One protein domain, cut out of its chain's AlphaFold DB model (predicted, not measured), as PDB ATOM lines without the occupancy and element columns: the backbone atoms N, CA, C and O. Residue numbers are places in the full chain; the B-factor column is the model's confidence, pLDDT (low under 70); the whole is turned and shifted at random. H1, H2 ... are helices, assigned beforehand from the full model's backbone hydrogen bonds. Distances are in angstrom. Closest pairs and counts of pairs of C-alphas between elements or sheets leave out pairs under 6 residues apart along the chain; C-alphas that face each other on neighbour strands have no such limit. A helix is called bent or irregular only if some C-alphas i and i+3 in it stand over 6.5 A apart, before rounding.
ATOM      1  N   ASP A   5     -16.904  27.178 177.023       96.12
ATOM      2  CA  ASP A   5     -17.052  27.958 178.251       96.12
ATOM      3  C   ASP A   5     -16.929  29.464 178.003       96.12
ATOM      4  O   ASP A   5     -17.675  30.234 178.607       96.12
ATOM      5  N   ASP A   6     -16.071  29.876 177.064       97.12
ATOM      6  CA  ASP A   6     -15.874  31.287 176.707       97.12
ATOM      7  C   ASP A   6     -17.111  31.907 176.038       97.12
ATOM      8  O   ASP A   6     -17.341  33.110 176.156       97.12
ATOM      9  N   VAL A   7     -17.920  31.091 175.349       97.56
ATOM     10  CA  VAL A   7     -19.137  31.524 174.631       97.56
ATOM     11  C   VAL A   7     -20.422  30.982 175.252       97.56
ATOM     12  O   VAL A   7     -21.474  30.950 174.613       97.56
ATOM     13  N   ARG A   8     -20.359  30.517 176.505       97.50
ATOM     14  CA  ARG A   8     -21.471  29.831 177.179       97.50
ATOM     15  C   ARG A   8     -22.737  30.684 177.234       97.50
ATOM     16  O   ARG A   8     -23.829  30.161 177.017       97.50
ATOM     17  N   ALA A   9     -22.591  31.974 177.535       97.75
ATOM     18  CA  ALA A   9     -23.710  32.904 177.638       97.75
ATOM     19  C   ALA A   9     -24.353  33.151 176.264       97.75
ATOM     20  O   ALA A   9     -25.569  33.012 176.124       97.75
ATOM     21  N   GLN A  10     -23.525  33.387 175.239       98.31
ATOM     22  CA  GLN A  10     -23.953  33.534 173.849       98.31
ATOM     23  C   GLN A  10     -24.696  32.298 173.363       98.31
ATOM     24  O   GLN A  10     -25.808  32.393 172.851       98.31
ATOM     25  N   LEU A  11     -24.111  31.119 173.578       98.38
ATOM     26  CA  LEU A  11     -24.715  29.858 173.178       98.38
ATOM     27  C   LEU A  11     -26.085  29.660 173.833       98.38
ATOM     28  O   LEU A  11     -27.013  29.233 173.153       98.38
ATOM     29  N   ALA A  12     -26.223  29.974 175.124       98.38
ATOM     30  CA  ALA A  12     -27.480  29.808 175.845       98.38
ATOM     31  C   ALA A  12     -28.601  30.667 175.245       98.38
ATOM     32  O   ALA A  12     -29.642  30.132 174.861       98.38
ATOM     33  N   TRP A  13     -28.383  31.981 175.107       98.44
ATOM     34  CA  TRP A  13     -29.443  32.858 174.613       98.44
ATOM     35  C   TRP A  13     -29.729  32.649 173.127       98.44
ATOM     36  O   TRP A  13     -30.893  32.704 172.727       98.44
ATOM     37  N   VAL A  14     -28.712  32.366 172.304       98.56
ATOM     38  CA  VAL A  14     -28.912  32.051 170.881       98.56
ATOM     39  C   VAL A  14     -29.755  30.790 170.750       98.56
ATOM     40  O   VAL A  14     -30.703  30.760 169.968       98.56
ATOM     41  N   ALA A  15     -29.442  29.759 171.533       98.44
ATOM     42  CA  ALA A  15     -30.148  28.496 171.450       98.44
ATOM     43  C   ALA A  15     -31.616  28.615 171.888       98.44
ATOM     44  O   ALA A  15     -32.488  28.152 171.158       98.44
ATOM     45  N   ASP A  16     -31.903  29.295 173.002       98.44
ATOM     46  CA  ASP A  16     -33.287  29.510 173.461       98.44
ATOM     47  C   ASP A  16     -34.069  30.484 172.570       98.44
ATOM     48  O   ASP A  16     -35.288  30.376 172.455       98.44
ATOM     49  N   THR A  17     -33.384  31.410 171.893       98.19
ATOM     50  CA  THR A  17     -34.012  32.270 170.879       98.19
ATOM     51  C   THR A  17     -34.474  31.455 169.670       98.19
ATOM     52  O   THR A  17     -35.534  31.727 169.105       98.19
ATOM     53  N   LEU A  18     -33.673  30.475 169.243       97.94
ATOM     54  CA  LEU A  18     -33.988  29.625 168.092       97.94
ATOM     55  C   LEU A  18     -35.003  28.529 168.431       97.94
ATOM     56  O   LEU A  18     -35.829  28.189 167.586       97.94
ATOM     57  N   ILE A  19     -34.916  27.966 169.635       97.75
ATOM     58  CA  ILE A  19     -35.765  26.873 170.111       97.75
ATOM     59  C   ILE A  19     -36.235  27.219 171.535       97.75
ATOM     60  O   ILE A  19     -35.624  26.780 172.516       97.75
ATOM     61  N   PRO A  20     -37.288  28.045 171.661       97.38
ATOM     62  CA  PRO A  20     -37.891  28.359 172.951       97.38
ATOM     63  C   PRO A  20     -38.666  27.156 173.501       97.38
ATOM     64  O   PRO A  20     -39.002  26.228 172.765       97.38
ATOM     65  N   SER A  21     -38.975  27.182 174.798       97.19
ATOM     66  CA  SER A  21     -39.882  26.195 175.387       97.19
ATOM     67  C   SER A  21     -41.327  26.449 174.969       97.19
ATOM     68  O   SER A  21     -41.754  27.591 174.787       97.19
ATOM     69  N   ASP A  22     -42.094  25.369 174.865       95.94
ATOM     70  CA  ASP A  22     -43.532  25.408 174.624       95.94
ATOM     71  C   ASP A  22     -44.219  24.419 175.568       95.94
ATOM     72  O   ASP A  22     -44.098  23.198 175.439       95.94
ATOM     73  N   LYS A  23     -44.938  24.958 176.555       92.06
ATOM     74  CA  LYS A  23     -45.606  24.156 177.586       92.06
ATOM     75  C   LYS A  23     -46.817  23.403 177.050       92.06
ATOM     76  O   LYS A  23     -47.107  22.326 177.564       92.06
ATOM     77  N   ASP A  24     -47.497  23.948 176.046       94.75
ATOM     78  CA  ASP A  24     -48.698  23.339 175.475       94.75
ATOM     79  C   ASP A  24     -48.321  22.130 174.613       94.75
ATOM     80  O   ASP A  24     -49.023  21.119 174.608       94.75
ATOM     81  N   LEU A  25     -47.164  22.203 173.948       91.06
ATOM     82  CA  LEU A  25     -46.578  21.090 173.200       91.06
ATOM     83  C   LEU A  25     -45.725  20.149 174.068       91.06
ATOM     84  O   LEU A  25     -45.270  19.118 173.577       91.06
ATOM     85  N   GLY A  26     -45.490  20.487 175.342       93.12
ATOM     86  CA  GLY A  26     -44.614  19.721 176.232       93.12
ATOM     87  C   GLY A  26     -43.149  19.697 175.776       93.12
ATOM     88  O   GLY A  26     -42.432  18.742 176.071       93.12
ATOM     89  N   MET A  27     -42.714  20.725 175.043       95.81
ATOM     90  CA  MET A  27     -41.387  20.807 174.437       95.81
ATOM     91  C   MET A  27     -40.455  21.690 175.283       95.81
ATOM     92  O   MET A  27     -40.804  22.840 175.570       95.81
ATOM     93  N   PRO A  28     -39.266  21.193 175.673       97.06
ATOM     94  CA  PRO A  28     -38.292  21.989 176.413       97.06
ATOM     95  C   PRO A  28     -37.624  23.022 175.501       97.06
ATOM     96  O   PRO A  28     -37.485  22.796 174.298       97.06
ATOM     97  N   SER A  29     -37.125  24.119 176.061       97.88
ATOM     98  CA  SER A  29     -36.213  25.000 175.332       97.88
ATOM     99  C   SER A  29     -34.903  24.279 175.000       97.88
ATOM    100  O   SER A  29     -34.597  23.199 175.522       97.88
ATOM    101  N   ALA A  30     -34.084  24.885 174.146       97.94
ATOM    102  CA  ALA A  30     -32.752  24.376 173.857       97.94
ATOM    103  C   ALA A  30     -31.901  24.167 175.121       97.94
ATOM    104  O   ALA A  30     -31.259  23.121 175.277       97.94
ATOM    105  N   THR A  31     -31.869  25.155 176.019       98.00
ATOM    106  CA  THR A  31     -31.086  25.072 177.257       98.00
ATOM    107  C   THR A  31     -31.660  24.045 178.228       98.00
ATOM    108  O   THR A  31     -30.885  23.266 178.784       98.00
ATOM    109  N   GLU A  32     -32.986  23.959 178.363       97.88
ATOM    110  CA  GLU A  32     -33.666  22.918 179.146       97.88
ATOM    111  C   GLU A  32     -33.361  21.507 178.615       97.88
ATOM    112  O   GLU A  32     -33.206  20.568 179.394       97.88
ATOM    113  N   ALA A  33     -33.193  21.357 177.297       97.44
ATOM    114  CA  ALA A  33     -32.769  20.108 176.667       97.44
ATOM    115  C   ALA A  33     -31.261  19.816 176.804       97.44
ATOM    116  O   ALA A  33     -30.803  18.770 176.346       97.44
ATOM    117  N   GLY A  34     -30.472  20.700 177.420       97.88
ATOM    118  CA  GLY A  34     -29.044  20.483 177.656       97.88
ATOM    119  C   GLY A  34     -28.133  20.868 176.486       97.88
ATOM    120  O   GLY A  34     -27.015  20.350 176.393       97.88
ATOM    121  N   ILE A  35     -28.562  21.779 175.597       97.75
ATOM    122  CA  ILE A  35     -27.754  22.224 174.443       97.75
ATOM    123  C   ILE A  35     -26.352  22.674 174.848       97.75
ATOM    124  O   ILE A  35     -25.365  22.245 174.249       97.75
ATOM    125  N   VAL A  36     -26.268  23.503 175.884       96.62
ATOM    126  CA  VAL A  36     -25.022  24.145 176.315       96.62
ATOM    127  C   VAL A  36     -24.075  23.146 176.985       96.62
ATOM    128  O   VAL A  36     -22.861  23.224 176.817       96.62
ATOM    129  N   THR A  37     -24.617  22.218 177.770       95.56
ATOM    130  CA  THR A  37     -23.834  21.350 178.659       95.56
ATOM    131  C   THR A  37     -23.459  20.016 178.034       95.56
ATOM    132  O   THR A  37     -22.402  19.483 178.358       95.56
ATOM    133  N   GLU A  38     -24.300  19.467 177.155       96.56
ATOM    134  CA  GLU A  38     -24.132  18.106 176.641       96.56
ATOM    135  C   GLU A  38     -24.178  18.044 175.112       96.56
ATOM    136  O   GLU A  38     -23.269  17.488 174.485       96.56
ATOM    137  N   LEU A  39     -25.218  18.613 174.498       97.81
ATOM    138  CA  LEU A  39     -25.535  18.300 173.104       97.81
ATOM    139  C   LEU A  39     -24.587  18.982 172.114       97.81
ATOM    140  O   LEU A  39     -24.116  18.321 171.190       97.81
ATOM    141  N   ILE A  40     -24.238  20.258 172.313       98.00
ATOM    142  CA  ILE A  40     -23.232  20.941 171.481       98.00
ATOM    143  C   ILE A  40     -21.834  20.341 171.676       98.00
ATOM    144  O   ILE A  40     -21.219  19.994 170.668       98.00
ATOM    145  N   PRO A  41     -21.331  20.101 172.906       96.62
ATOM    146  CA  PRO A  41     -20.081  19.359 173.094       96.62
ATOM    147  C   PRO A  41     -20.056  17.993 172.392       96.62
ATOM    148  O   PRO A  41     -19.011  17.536 171.926       96.62
ATOM    149  N   ARG A  42     -21.195  17.295 172.315       97.00
ATOM    150  CA  ARG A  42     -21.319  16.040 171.562       97.00
ATOM    151  C   ARG A  42     -21.321  16.269 170.048       97.00
ATOM    152  O   ARG A  42     -20.615  15.549 169.347       97.00
ATOM    153  N   ALA A  43     -22.069  17.251 169.553       96.94
ATOM    154  CA  ALA A  43     -22.153  17.577 168.131       96.94
ATOM    155  C   ALA A  43     -20.802  18.048 167.570       96.94
ATOM    156  O   ALA A  43     -20.371  17.557 166.531       96.94
ATOM    157  N   LEU A  44     -20.087  18.908 168.299       96.38
ATOM    158  CA  LEU A  44     -18.758  19.396 167.918       96.38
ATOM    159  C   LEU A  44     -17.693  18.294 167.923       96.38
ATOM    160  O   LEU A  44     -16.792  18.320 167.099       96.38
ATOM    161  N   ARG A  45     -17.819  17.266 168.774       95.38
ATOM    162  CA  ARG A  45     -16.959  16.070 168.678       95.38
ATOM    163  C   ARG A  45     -17.227  15.239 167.424       95.38
ATOM    164  O   ARG A  45     -16.320  14.570 166.948       95.38
ATOM    165  N   ALA A  46     -18.461  15.236 166.923       95.00
ATOM    166  CA  ALA A  46     -18.825  14.532 165.694       95.00
ATOM    167  C   ALA A  46     -18.525  15.351 164.423       95.00
ATOM    168  O   ALA A  46     -18.372  14.774 163.349       95.00
ATOM    169  N   ARG A  47     -18.471  16.682 164.547       94.12
ATOM    170  CA  ARG A  47     -18.169  17.667 163.498       94.12
ATOM    171  C   ARG A  47     -17.044  18.587 163.962       94.12
ATOM    172  O   ARG A  47     -17.234  19.794 164.139       94.12
ATOM    173  N   ASP A  48     -15.886  17.990 164.221       94.75
ATOM    174  CA  ASP A  48     -14.695  18.709 164.679       94.75
ATOM    175  C   ASP A  48     -14.279  19.799 163.678       94.75
ATOM    176  O   ASP A  48     -13.925  20.903 164.090       94.75
ATOM    177  N   ASP A  49     -14.479  19.534 162.385       96.44
ATOM    178  CA  ASP A  49     -14.324  20.456 161.258       96.44
ATOM    179  C   ASP A  49     -15.076  21.789 161.411       96.44
ATOM    180  O   ASP A  49     -14.635  22.803 160.875       96.44
ATOM    181  N   LEU A  50     -16.189  21.815 162.154       96.06
ATOM    182  CA  LEU A  50     -16.994  23.019 162.383       96.06
ATOM    183  C   LEU A  50     -16.717  23.705 163.727       96.06
ATOM    184  O   LEU A  50     -17.248  24.788 163.970       96.06
ATOM    185  N   SER A  51     -15.916  23.102 164.609       95.62
ATOM    186  CA  SER A  51     -15.778  23.554 166.001       95.62
ATOM    187  C   SER A  51     -15.211  24.962 166.120       95.62
ATOM    188  O   SER A  51     -15.790  25.803 166.804       95.62
ATOM    189  N   GLU A  52     -14.104  25.238 165.433       96.44
ATOM    190  CA  GLU A  52     -13.460  26.549 165.499       96.44
ATOM    191  C   GLU A  52     -14.357  27.641 164.906       96.44
ATOM    192  O   GLU A  52     -14.587  28.667 165.545       96.44
ATOM    193  N   THR A  53     -14.921  27.408 163.717       97.31
ATOM    194  CA  THR A  53     -15.797  28.384 163.058       97.31
ATOM    195  C   THR A  53     -17.049  28.662 163.886       97.31
ATOM    196  O   THR A  53     -17.388  29.821 164.087       97.31
ATOM    197  N   PHE A  54     -17.701  27.632 164.430       98.00
ATOM    198  CA  PHE A  54     -18.898  27.794 165.256       98.00
ATOM    199  C   PHE A  54     -18.632  28.622 166.520       98.00
ATOM    200  O   PHE A  54     -19.380  29.554 166.814       98.00
ATOM    201  N   LEU A  55     -17.554  28.317 167.250       97.69
ATOM    202  CA  LEU A  55     -17.209  29.031 168.481       97.69
ATOM    203  C   LEU A  55     -16.782  30.477 168.207       97.69
ATOM    204  O   LEU A  55     -17.205  31.378 168.927       97.69
ATOM    205  N   ASN A  56     -16.006  30.714 167.148       97.81
ATOM    206  CA  ASN A  56     -15.612  32.066 166.758       97.81
ATOM    207  C   ASN A  56     -16.831  32.907 166.348       97.81
ATOM    208  O   ASN A  56     -16.960  34.036 166.807       97.81
ATOM    209  N   THR A  57     -17.766  32.347 165.571       97.88
ATOM    210  CA  THR A  57     -19.013  33.038 165.199       97.88
ATOM    211  C   THR A  57     -19.861  33.391 166.422       97.88
ATOM    212  O   THR A  57     -20.403  34.489 166.495       97.88
ATOM    213  N   LEU A  58     -19.972  32.499 167.413       98.00
ATOM    214  CA  LEU A  58     -20.684  32.825 168.653       98.00
ATOM    215  C   LEU A  58     -19.978  33.911 169.470       98.00
ATOM    216  O   LEU A  58     -20.649  34.706 170.118       98.00
ATOM    217  N   ALA A  59     -18.647  33.974 169.435       97.62
ATOM    218  CA  ALA A  59     -17.888  34.995 170.151       97.62
ATOM    219  C   ALA A  59     -18.042  36.410 169.560       97.62
ATOM    220  O   ALA A  59     -17.765  37.385 170.255       97.62
ATOM    221  N   GLU A  60     -18.497  36.537 168.310       96.44
ATOM    222  CA  GLU A  60     -18.835  37.830 167.693       96.44
ATOM    223  C   GLU A  60     -20.135  38.426 168.254       96.44
ATOM    224  O   GLU A  60     -20.374  39.631 168.149       96.44
ATOM    225  N   LEU A  61     -20.980  37.591 168.862       97.56
ATOM    226  CA  LEU A  61     -22.236  38.006 169.464       97.56
ATOM    227  C   LEU A  61     -22.030  38.573 170.882       97.56
ATOM    228  O   LEU A  61     -21.107  38.171 171.598       97.56
ATOM    229  N   PRO A  62     -22.915  39.484 171.334       96.94
ATOM    230  CA  PRO A  62     -22.867  39.995 172.699       96.94
ATOM    231  C   PRO A  62     -23.087  38.868 173.715       96.94
ATOM    232  O   PRO A  62     -23.916  37.981 173.500       96.94
ATOM    233  N   ALA A  63     -22.352  38.926 174.831       94.94
ATOM    234  CA  ALA A  63     -22.436  37.939 175.909       94.94
ATOM    235  C   ALA A  63     -23.869  37.788 176.443       94.94
ATOM    236  O   ALA A  63     -24.356  36.669 176.592       94.94
ATOM    237  N   ASP A  64     -24.551  38.913 176.652       95.75
ATOM    238  CA  ASP A  64     -25.956  38.954 177.043       95.75
ATOM    239  C   ASP A  64     -26.873  39.090 175.823       95.75
ATOM    240  O   ASP A  64     -26.517  39.706 174.812       95.75
ATOM    241  N   ALA A  65     -28.088  38.550 175.944       96.50
ATOM    242  CA  ALA A  65     -29.101  38.643 174.902       96.50
ATOM    243  C   ALA A  65     -29.444  40.118 174.607       96.50
ATOM    244  O   ALA A  65     -29.822  40.856 175.525       96.50
ATOM    245  N   PRO A  66     -29.347  40.573 173.346       97.12
ATOM    246  CA  PRO A  66     -29.748  41.925 172.980       97.12
ATOM    247  C   PRO A  66     -31.278  42.064 172.988       97.12
ATOM    248  O   PRO A  66     -32.009  41.083 173.069       97.12
ATOM    249  N   ALA A  67     -31.784  43.294 172.852       97.06
ATOM    250  CA  ALA A  67     -33.230  43.548 172.815       97.06
ATOM    251  C   ALA A  67     -33.941  42.903 171.606       97.06
ATOM    252  O   ALA A  67     -35.118  42.565 171.703       97.06
ATOM    253  N   ASP A  68     -33.226  42.715 170.489       97.50
ATOM    254  CA  ASP A  68     -33.675  41.936 169.328       97.50
ATOM    255  C   ASP A  68     -32.716  40.752 169.077       97.50
ATOM    256  O   ASP A  68     -31.787  40.855 168.266       97.50
ATOM    257  N   PRO A  69     -32.903  39.622 169.789       97.25
ATOM    258  CA  PRO A  69     -32.049  38.445 169.656       97.25
ATOM    259  C   PRO A  69     -32.068  37.846 168.246       97.25
ATOM    260  O   PRO A  69     -31.020  37.504 167.699       97.25
ATOM    261  N   LEU A  70     -33.245  37.752 167.618       96.12
ATOM    262  CA  LEU A  70     -33.371  37.202 166.265       96.12
ATOM    263  C   LEU A  70     -32.710  38.106 165.223       96.12
ATOM    264  O   LEU A  70     -32.082  37.595 164.294       96.12
ATOM    265  N   GLY A  71     -32.820  39.428 165.371       96.94
ATOM    266  CA  GLY A  71     -32.108  40.391 164.536       96.94
ATOM    267  C   GLY A  71     -30.593  40.239 164.642       96.94
ATOM    268  O   GLY A  71     -29.918  40.185 163.614       96.94
ATOM    269  N   ALA A  72     -30.062  40.076 165.859       97.31
ATOM    270  CA  ALA A  72     -28.635  39.834 166.076       97.31
ATOM    271  C   ALA A  72     -28.159  38.531 165.413       97.31
ATOM    272  O   ALA A  72     -27.146  38.533 164.717       97.31
ATOM    273  N   ILE A  73     -28.928  37.443 165.540       97.19
ATOM    274  CA  ILE A  73     -28.602  36.157 164.904       97.19
ATOM    275  C   ILE A  73     -28.643  36.274 163.370       97.19
ATOM    276  O   ILE A  73     -27.738  35.796 162.687       97.19
ATOM    277  N   ARG A  74     -29.654  36.946 162.802       95.75
ATOM    278  CA  ARG A  74     -29.737  37.210 161.349       95.75
ATOM    279  C   ARG A  74     -28.602  38.110 160.848       95.75
ATOM    280  O   ARG A  74     -28.209  38.002 159.687       95.75
ATOM    281  N   GLY A  75     -28.070  38.972 161.713       96.56
ATOM    282  CA  GLY A  75     -26.962  39.883 161.426       96.56
ATOM    283  C   GLY A  75     -25.614  39.204 161.159       96.56
ATOM    284  O   GLY A  75     -24.749  39.833 160.560       96.56
ATOM    285  N   LEU A  76     -25.452  37.922 161.515       94.69
ATOM    286  CA  LEU A  76     -24.239  37.129 161.247       94.69
ATOM    287  C   LEU A  76     -23.952  36.927 159.744       94.69
ATOM    288  O   LEU A  76     -22.857  36.523 159.357       94.69
ATOM    289  N   GLY A  77     -24.939  37.186 158.882       94.38
ATOM    290  CA  GLY A  77     -24.866  36.898 157.453       94.38
ATOM    291  C   GLY A  77     -25.198  35.438 157.131       94.38
ATOM    292  O   GLY A  77     -25.080  34.543 157.967       94.38
ATOM    293  N   GLN A  78     -25.637  35.193 155.893       94.38
ATOM    294  CA  GLN A  78     -26.290  33.934 155.507       94.38
ATOM    295  C   GLN A  78     -25.471  32.664 155.825       94.38
ATOM    296  O   GLN A  78     -26.035  31.758 156.438       94.38
ATOM    297  N   PRO A  79     -24.165  32.566 155.495       95.75
ATOM    298  CA  PRO A  79     -23.413  31.334 155.743       95.75
ATOM    299  C   PRO A  79     -23.255  31.013 157.237       95.75
ATOM    300  O   PRO A  79     -23.405  29.861 157.644       95.75
ATOM    301  N   ALA A  80     -22.977  32.030 158.057       96.81
ATOM    302  CA  ALA A  80     -22.794  31.877 159.497       96.81
ATOM    303  C   ALA A  80     -24.125  31.590 160.202       96.81
ATOM    304  O   ALA A  80     -24.202  30.683 161.030       96.81
ATOM    305  N   PHE A  81     -25.190  32.293 159.805       96.81
ATOM    306  CA  PHE A  81     -26.553  32.021 160.253       96.81
ATOM    307  C   PHE A  81     -26.955  30.565 159.984       96.81
ATOM    308  O   PHE A  81     -27.392  29.861 160.897       96.81
ATOM    309  N   ASP A  82     -26.768  30.083 158.752       97.31
ATOM    310  CA  ASP A  82     -27.131  28.717 158.370       97.31
ATOM    311  C   ASP A  82     -26.325  27.681 159.161       97.31
ATOM    312  O   ASP A  82     -26.885  26.694 159.635       97.31
ATOM    313  N   MET A  83     -25.022  27.903 159.347       97.62
ATOM    314  CA  MET A  83     -24.171  27.023 160.150       97.62
ATOM    315  C   MET A  83     -24.636  26.963 161.613       97.62
ATOM    316  O   MET A  83     -24.833  25.868 162.144       97.62
ATOM    317  N   VAL A  84     -24.825  28.117 162.264       97.81
ATOM    318  CA  VAL A  84     -25.188  28.197 163.689       97.81
ATOM    319  C   VAL A  84     -26.556  27.570 163.939       97.81
ATOM    320  O   VAL A  84     -26.698  26.719 164.818       97.81
ATOM    321  N   THR A  85     -27.552  27.937 163.133       97.50
ATOM    322  CA  THR A  85     -28.921  27.432 163.290       97.50
ATOM    323  C   THR A  85     -29.008  25.928 163.051       97.50
ATOM    324  O   THR A  85     -29.639  25.221 163.837       97.50
ATOM    325  N   ARG A  86     -28.324  25.405 162.024       97.00
ATOM    326  CA  ARG A  86     -28.287  23.960 161.745       97.00
ATOM    327  C   ARG A  86     -27.551  23.181 162.824       97.00
ATOM    328  O   ARG A  86     -28.008  22.097 163.176       97.00
ATOM    329  N   MET A  87     -26.445  23.711 163.349       98.06
ATOM    330  CA  MET A  87     -25.708  23.070 164.438       98.06
ATOM    331  C   MET A  87     -26.580  22.960 165.693       98.06
ATOM    332  O   MET A  87     -26.695  21.876 166.260       98.06
ATOM    333  N   ILE A  88     -27.246  24.048 166.091       98.12
ATOM    334  CA  ILE A  88     -28.114  24.072 167.277       98.12
ATOM    335  C   ILE A  88     -29.332  23.163 167.089       98.12
ATOM    336  O   ILE A  88     -29.593  22.318 167.944       98.12
ATOM    337  N   ALA A  89     -30.038  23.269 165.960       96.62
ATOM    338  CA  ALA A  89     -31.198  22.425 165.682       96.62
ATOM    339  C   ALA A  89     -30.822  20.939 165.593       96.62
ATOM    340  O   ALA A  89     -31.480  20.091 166.190       96.62
ATOM    341  N   GLY A  90     -29.729  20.615 164.896       95.38
ATOM    342  CA  GLY A  90     -29.231  19.245 164.792       95.38
ATOM    343  C   GLY A  90     -28.819  18.670 166.148       95.38
ATOM    344  O   GLY A  90     -29.168  17.534 166.458       95.38
ATOM    345  N   ALA A  91     -28.129  19.460 166.974       97.25
ATOM    346  CA  ALA A  91     -27.758  19.059 168.327       97.25
ATOM    347  C   ALA A  91     -28.987  18.849 169.224       97.25
ATOM    348  O   ALA A  91     -28.996  17.903 170.003       97.25
ATOM    349  N   TYR A  92     -30.035  19.667 169.095       97.38
ATOM    350  CA  TYR A  92     -31.253  19.562 169.908       97.38
ATOM    351  C   TYR A  92     -31.955  18.209 169.714       97.38
ATOM    352  O   TYR A  92     -32.352  17.565 170.684       97.38
ATOM    353  N   PHE A  93     -31.983  17.702 168.477       93.81
ATOM    354  CA  PHE A  93     -32.492  16.362 168.167       93.81
ATOM    355  C   PHE A  93     -31.587  15.207 168.631       93.81
ATOM    356  O   PHE A  93     -31.956  14.048 168.468       93.81
ATOM    357  N   LEU A  94     -30.417  15.470 169.225       93.38
ATOM    358  CA  LEU A  94     -29.629  14.425 169.892       93.38
ATOM    359  C   LEU A  94     -30.180  14.072 171.281       93.38
ATOM    360  O   LEU A  94     -29.743  13.069 171.850       93.38
ATOM    361  N   ASN A  95     -31.096  14.878 171.834       94.69
ATOM    362  CA  ASN A  95     -31.739  14.599 173.112       94.69
ATOM    363  C   ASN A  95     -32.857  13.545 172.938       94.69
ATOM    364  O   ASN A  95     -33.848  13.822 172.258       94.69
ATOM    365  N   PRO A  96     -32.763  12.368 173.589       91.19
ATOM    366  CA  PRO A  96     -33.767  11.311 173.449       91.19
ATOM    367  C   PRO A  96     -35.169  11.699 173.932       91.19
ATOM    368  O   PRO A  96     -36.158  11.193 173.410       91.19
ATOM    369  N   ALA A  97     -35.279  12.584 174.928       91.88
ATOM    370  CA  ALA A  97     -36.572  13.057 175.417       91.88
ATOM    371  C   ALA A  97     -37.260  13.955 174.379       91.88
ATOM    372  O   ALA A  97     -38.463  13.830 174.169       91.88
ATOM    373  N   VAL A  98     -36.487  14.797 173.680       94.00
ATOM    374  CA  VAL A  98     -36.985  15.617 172.565       94.00
ATOM    375  C   VAL A  98     -37.483  14.728 171.429       94.00
ATOM    376  O   VAL A  98     -38.597  14.909 170.943       94.00
ATOM    377  N   THR A  99     -36.692  13.741 171.002       92.81
ATOM    378  CA  THR A  99     -37.094  12.867 169.890       92.81
ATOM    379  C   THR A  99     -38.296  11.992 170.259       92.81
ATOM    380  O   THR A  99     -39.203  11.829 169.444       92.81
ATOM    381  N   ALA A 100     -38.368  11.511 171.507       90.75
ATOM    382  CA  ALA A 100     -39.524  10.780 172.023       90.75
ATOM    383  C   ALA A 100     -40.799  11.641 172.064       90.75
ATOM    384  O   ALA A 100     -41.852  11.168 171.640       90.75
ATOM    385  N   ALA A 101     -40.710  12.899 172.513       91.38
ATOM    386  CA  ALA A 101     -41.845  13.828 172.524       91.38
ATOM    387  C   ALA A 101     -42.399  14.089 171.112       91.38
ATOM    388  O   ALA A 101     -43.606  14.228 170.927       91.38
ATOM    389  N   LEU A 102     -41.526  14.076 170.103       90.81
ATOM    390  CA  LEU A 102     -41.896  14.227 168.694       90.81
ATOM    391  C   LEU A 102     -42.400  12.933 168.038       90.81
ATOM    392  O   LEU A 102     -42.759  12.949 166.862       90.81
ATOM    393  N   GLY A 103     -42.396  11.804 168.755       89.69
ATOM    394  CA  GLY A 103     -42.722  10.497 168.181       89.69
ATOM    395  C   GLY A 103     -41.729  10.042 167.106       89.69
ATOM    396  O   GLY A 103     -42.073   9.218 166.262       89.69
ATOM    397  N   TYR A 104     -40.506  10.581 167.117       84.94
ATOM    398  CA  TYR A 104     -39.449  10.225 166.179       84.94
ATOM    399  C   TYR A 104     -38.426   9.324 166.884       84.94
ATOM    400  O   TYR A 104     -37.645   9.814 167.696       84.94
ATOM    401  N   PRO A 105     -38.374   8.014 166.589       76.31
ATOM    402  CA  PRO A 105     -37.425   7.106 167.241       76.31
ATOM    403  C   PRO A 105     -35.968   7.308 166.782       76.31
ATOM    404  O   PRO A 105     -35.053   6.674 167.301       76.31
ATOM    405  N   GLY A 106     -35.727   8.206 165.822       75.56
ATOM    406  CA  GLY A 106     -34.438   8.330 165.156       75.56
ATOM    407  C   GLY A 106     -34.306   7.358 163.985       75.56
ATOM    408  O   GLY A 106     -35.283   6.791 163.498       75.56
ATOM    409  N   GLN A 107     -33.074   7.185 163.507       74.31
ATOM    410  CA  GLN A 107     -32.773   6.153 162.520       74.31
ATOM    411  C   GLN A 107     -32.659   4.800 163.222       74.31
ATOM    412  O   GLN A 107     -31.642   4.498 163.846       74.31
ATOM    413  N   GLU A 108     -33.696   3.983 163.093       79.69
ATOM    414  CA  GLU A 108     -33.668   2.590 163.519       79.69
ATOM    415  C   GLU A 108     -33.306   1.682 162.343       79.69
ATOM    416  O   GLU A 108     -33.759   1.868 161.211       79.69
ATOM    417  N   ALA A 109     -32.490   0.663 162.611       73.94
ATOM    418  CA  ALA A 109     -32.264  -0.402 161.649       73.94
ATOM    419  C   ALA A 109     -33.527  -1.273 161.572       73.94
ATOM    420  O   ALA A 109     -33.671  -2.235 162.327       73.94
ATOM    421  N   LEU A 110     -34.433  -0.939 160.653       72.19
ATOM    422  CA  LEU A 110     -35.571  -1.788 160.320       72.19
ATOM    423  C   LEU A 110     -35.046  -3.037 159.610       72.19
ATOM    424  O   LEU A 110     -34.673  -3.007 158.437       72.19
ATOM    425  N   ARG A 111     -34.954  -4.140 160.353       71.62
ATOM    426  CA  ARG A 111     -34.639  -5.456 159.798       71.62
ATOM    427  C   ARG A 111     -35.933  -6.090 159.323       71.62
ATOM    428  O   ARG A 111     -36.503  -6.918 160.022       71.62
ATOM    429  N   ASP A 112     -36.389  -5.656 158.162       75.69
ATOM    430  CA  ASP A 112     -37.441  -6.359 157.444       75.69
ATOM    431  C   ASP A 112     -36.811  -7.300 156.413       75.69
ATOM    432  O   ASP A 112     -35.729  -7.022 155.889       75.69
ATOM    433  N   THR A 113     -37.463  -8.430 156.153       79.12
ATOM    434  CA  THR A 113     -37.126  -9.281 155.006       79.12
ATOM    435  C   THR A 113     -38.137  -8.926 153.929       79.12
ATOM    436  O   THR A 113     -39.278  -9.366 154.042       79.12
ATOM    437  N   PRO A 114     -37.769  -8.106 152.928       81.00
ATOM    438  CA  PRO A 114     -38.736  -7.633 151.952       81.00
ATOM    439  C   PRO A 114     -39.381  -8.819 151.238       81.00
ATOM    440  O   PRO A 114     -38.673  -9.728 150.792       81.00
ATOM    441  N   ASP A 115     -40.703  -8.791 151.098       88.44
ATOM    442  CA  ASP A 115     -41.393  -9.697 150.188       88.44
ATOM    443  C   ASP A 115     -41.113  -9.233 148.754       88.44
ATOM    444  O   ASP A 115     -41.745  -8.324 148.208       88.44
ATOM    445  N   TYR A 116     -40.073  -9.812 148.157       87.00
ATOM    446  CA  TYR A 116     -39.662  -9.472 146.801       87.00
ATOM    447  C   TYR A 116     -40.697  -9.886 145.752       87.00
ATOM    448  O   TYR A 116     -40.714  -9.274 144.681       87.00
ATOM    449  N   ASP A 117     -41.557 -10.864 146.048       91.00
ATOM    450  CA  ASP A 117     -42.619 -11.293 145.140       91.00
ATOM    451  C   ASP A 117     -43.743 -10.254 145.129       91.00
ATOM    452  O   ASP A 117     -44.141  -9.799 144.053       91.00
ATOM    453  N   GLU A 118     -44.170  -9.783 146.308       91.38
ATOM    454  CA  GLU A 118     -45.119  -8.670 146.421       91.38
ATOM    455  C   GLU A 118     -44.562  -7.425 145.721       91.38
ATOM    456  O   GLU A 118     -45.217  -6.866 144.841       91.38
ATOM    457  N   ILE A 119     -43.322  -7.024 146.028       89.25
ATOM    458  CA  ILE A 119     -42.672  -5.858 145.406       89.25
ATOM    459  C   ILE A 119     -42.636  -5.995 143.880       89.25
ATOM    460  O   ILE A 119     -42.935  -5.030 143.164       89.25
ATOM    461  N   ALA A 120     -42.288  -7.174 143.359       90.44
ATOM    462  CA  ALA A 120     -42.273  -7.431 141.924       90.44
ATOM    463  C   ALA A 120     -43.677  -7.305 141.315       90.44
ATOM    464  O   ALA A 120     -43.821  -6.678 140.264       90.44
ATOM    465  N   GLU A 121     -44.716  -7.812 141.982       93.81
ATOM    466  CA  GLU A 121     -46.105  -7.694 141.533       93.81
ATOM    467  C   GLU A 121     -46.561  -6.227 141.457       93.81
ATOM    468  O   GLU A 121     -47.050  -5.779 140.411       93.81
ATOM    469  N   VAL A 122     -46.349  -5.431 142.516       92.81
ATOM    470  CA  VAL A 122     -46.782  -4.019 142.522       92.81
ATOM    471  C   VAL A 122     -45.999  -3.173 141.517       92.81
ATOM    472  O   VAL A 122     -46.558  -2.253 140.908       92.81
ATOM    473  N   THR A 123     -44.715  -3.480 141.308       93.19
ATOM    474  CA  THR A 123     -43.839  -2.720 140.401       93.19
ATOM    475  C   THR A 123     -43.877  -3.199 138.949       93.19
ATOM    476  O   THR A 123     -43.455  -2.449 138.062       93.19
ATOM    477  N   ALA A 124     -44.458  -4.371 138.661       94.19
ATOM    478  CA  ALA A 124     -44.510  -4.971 137.324       94.19
ATOM    479  C   ALA A 124     -45.053  -4.013 136.255       94.19
ATOM    480  O   ALA A 124     -44.504  -3.916 135.158       94.19
ATOM    481  N   ARG A 125     -46.100  -3.241 136.578       90.88
ATOM    482  CA  ARG A 125     -46.685  -2.256 135.649       90.88
ATOM    483  C   ARG A 125     -45.719  -1.122 135.304       90.88
ATOM    484  O   ARG A 125     -45.685  -0.672 134.161       90.88
ATOM    485  N   VAL A 126     -44.936  -0.660 136.279       89.12
ATOM    486  CA  VAL A 126     -43.941   0.405 136.082       89.12
ATOM    487  C   VAL A 126     -42.754  -0.122 135.283       89.12
ATOM    488  O   VAL A 126     -42.313   0.548 134.351       89.12
ATOM    489  N   ALA A 127     -42.289  -1.335 135.594       89.81
ATOM    490  CA  ALA A 127     -41.232  -2.005 134.847       89.81
ATOM    491  C   ALA A 127     -41.640  -2.243 133.380       89.81
ATOM    492  O   ALA A 127     -40.893  -1.889 132.472       89.81
ATOM    493  N   ALA A 128     -42.857  -2.748 133.143       92.88
ATOM    494  CA  ALA A 128     -43.395  -2.998 131.804       92.88
ATOM    495  C   ALA A 128     -43.602  -1.716 130.981       92.88
ATOM    496  O   ALA A 128     -43.440  -1.735 129.763       92.88
ATOM    497  N   ARG A 129     -43.932  -0.589 131.631       92.38
ATOM    498  CA  ARG A 129     -44.028   0.725 130.972       92.38
ATOM    499  C   ARG A 129     -42.681   1.190 130.404       92.38
ATOM    500  O   ARG A 129     -42.665   1.948 129.438       92.38
ATOM    501  N   GLY A 130     -41.571   0.758 131.001       89.62
ATOM    502  CA  GLY A 130     -40.231   1.197 130.632       89.62
ATOM    503  C   GLY A 130     -39.899   2.624 131.099       89.62
ATOM    504  O   GLY A 130     -40.704   3.288 131.770       89.62
TER     505      GLY A 130
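AT A GLANCE: This is residues 5 to 130 of the 138 residues of an uncharacterized protein of Gordoniaceae bacterium zg-686 (UniProt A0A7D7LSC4). A compact body of crossed helices, H1 to H5 with the small H6 at its border, has a long thin arm that leads to a lone helix, H7. Residues 107 to 130, of which 116 to 129 belong to H7, stick out from the body, and this arm makes the length. The printed part has 126 residues with seven named helices, H1 to H7 in that order, and no named strand; the class is all helix. The whole is only just loose, close to extended, with a radius of gyration of the C-alphas of 20.4 A, and its elongated outline spans 63 by 33 by 27 A.

HOW THE PARTS SIT: H1, residues 8 to 18, is the hub, touching three other helices. H2, residues 35 to 46, touches H1 with residues 35 to 36 alone, about perpendicular at 86 degrees; the closest C-alphas, of Ala 12 and Val 36, are 6.2 A apart. H3, residues 48 to 59, and H1 only just touch, only at their ends, with 3 pairs of C-alphas within 8 A, the closest those of Gln 10 and Leu 58 at 6.2 A. H4, residues 69 to 74, touches H1 about perpendicular at 85 degrees, the closest C-alphas being those of Thr 17 and Pro 69 at 6.6 A. H5, residues 78 to 92, touches H2 with residues 87 to 92 alone, about perpendicular at 73 degrees; the C-alphas of Leu 39 and Ala 91 come closest, at 5.3 A. H5 touches H3 with residues 80 to 84 alone, the closest C-alphas being those of Phe 54 and Val 84 at 6.5 A. H1 and H5 are close but not clearly touching, the closest C-alphas, of Ala 15 and Ile 88, being 6.4 A apart. H6, residues 96 to 101, touches no helix; its closest C-alpha to H5 is that of Val 98, 7.4 A from that of Tyr 92. H7, residues 116 to 129, is apart from H1 to H6. Every O i to N i+4 pair is within hydrogen-bond range in H1, H4, H5 and H6, against 5 of 8 in H2, 6 of 8 in H3 and 8 of 10 in H7.

IN THESE COORDINATES: H1 begins at C-alpha 8, (-21.471, 29.831, 177.179), and measures 15.5 A from first to last C-alpha. H2 measures 14.7 A and H3 17.5 A. H4, of 6 residues, is followed by H5, the longest helix by residues, which measures 20.9 A and ends at C-alpha 92, (-31.253, 19.562, 169.908). H6 has 6 residues. H7 measures 19.3 A and ends at C-alpha 129, (-44.028, 0.725, 130.972). H2, H3 and H7 are irregular: C-alphas 37 and 40 are 7.2 A apart, 49 and 52 7.5 A, and 122 and 125 7.1 A.

THE WHOLE: The two C-alphas farthest apart, of Asp 64 and Ala 128, are 64.1 A apart. The body without residues 107 to 130 spans 36 by 32 by 25 A. The links H1 to H2 and H6 to H7 are long. The printed part has no cut, and no printed residue is under 70 in pLDDT.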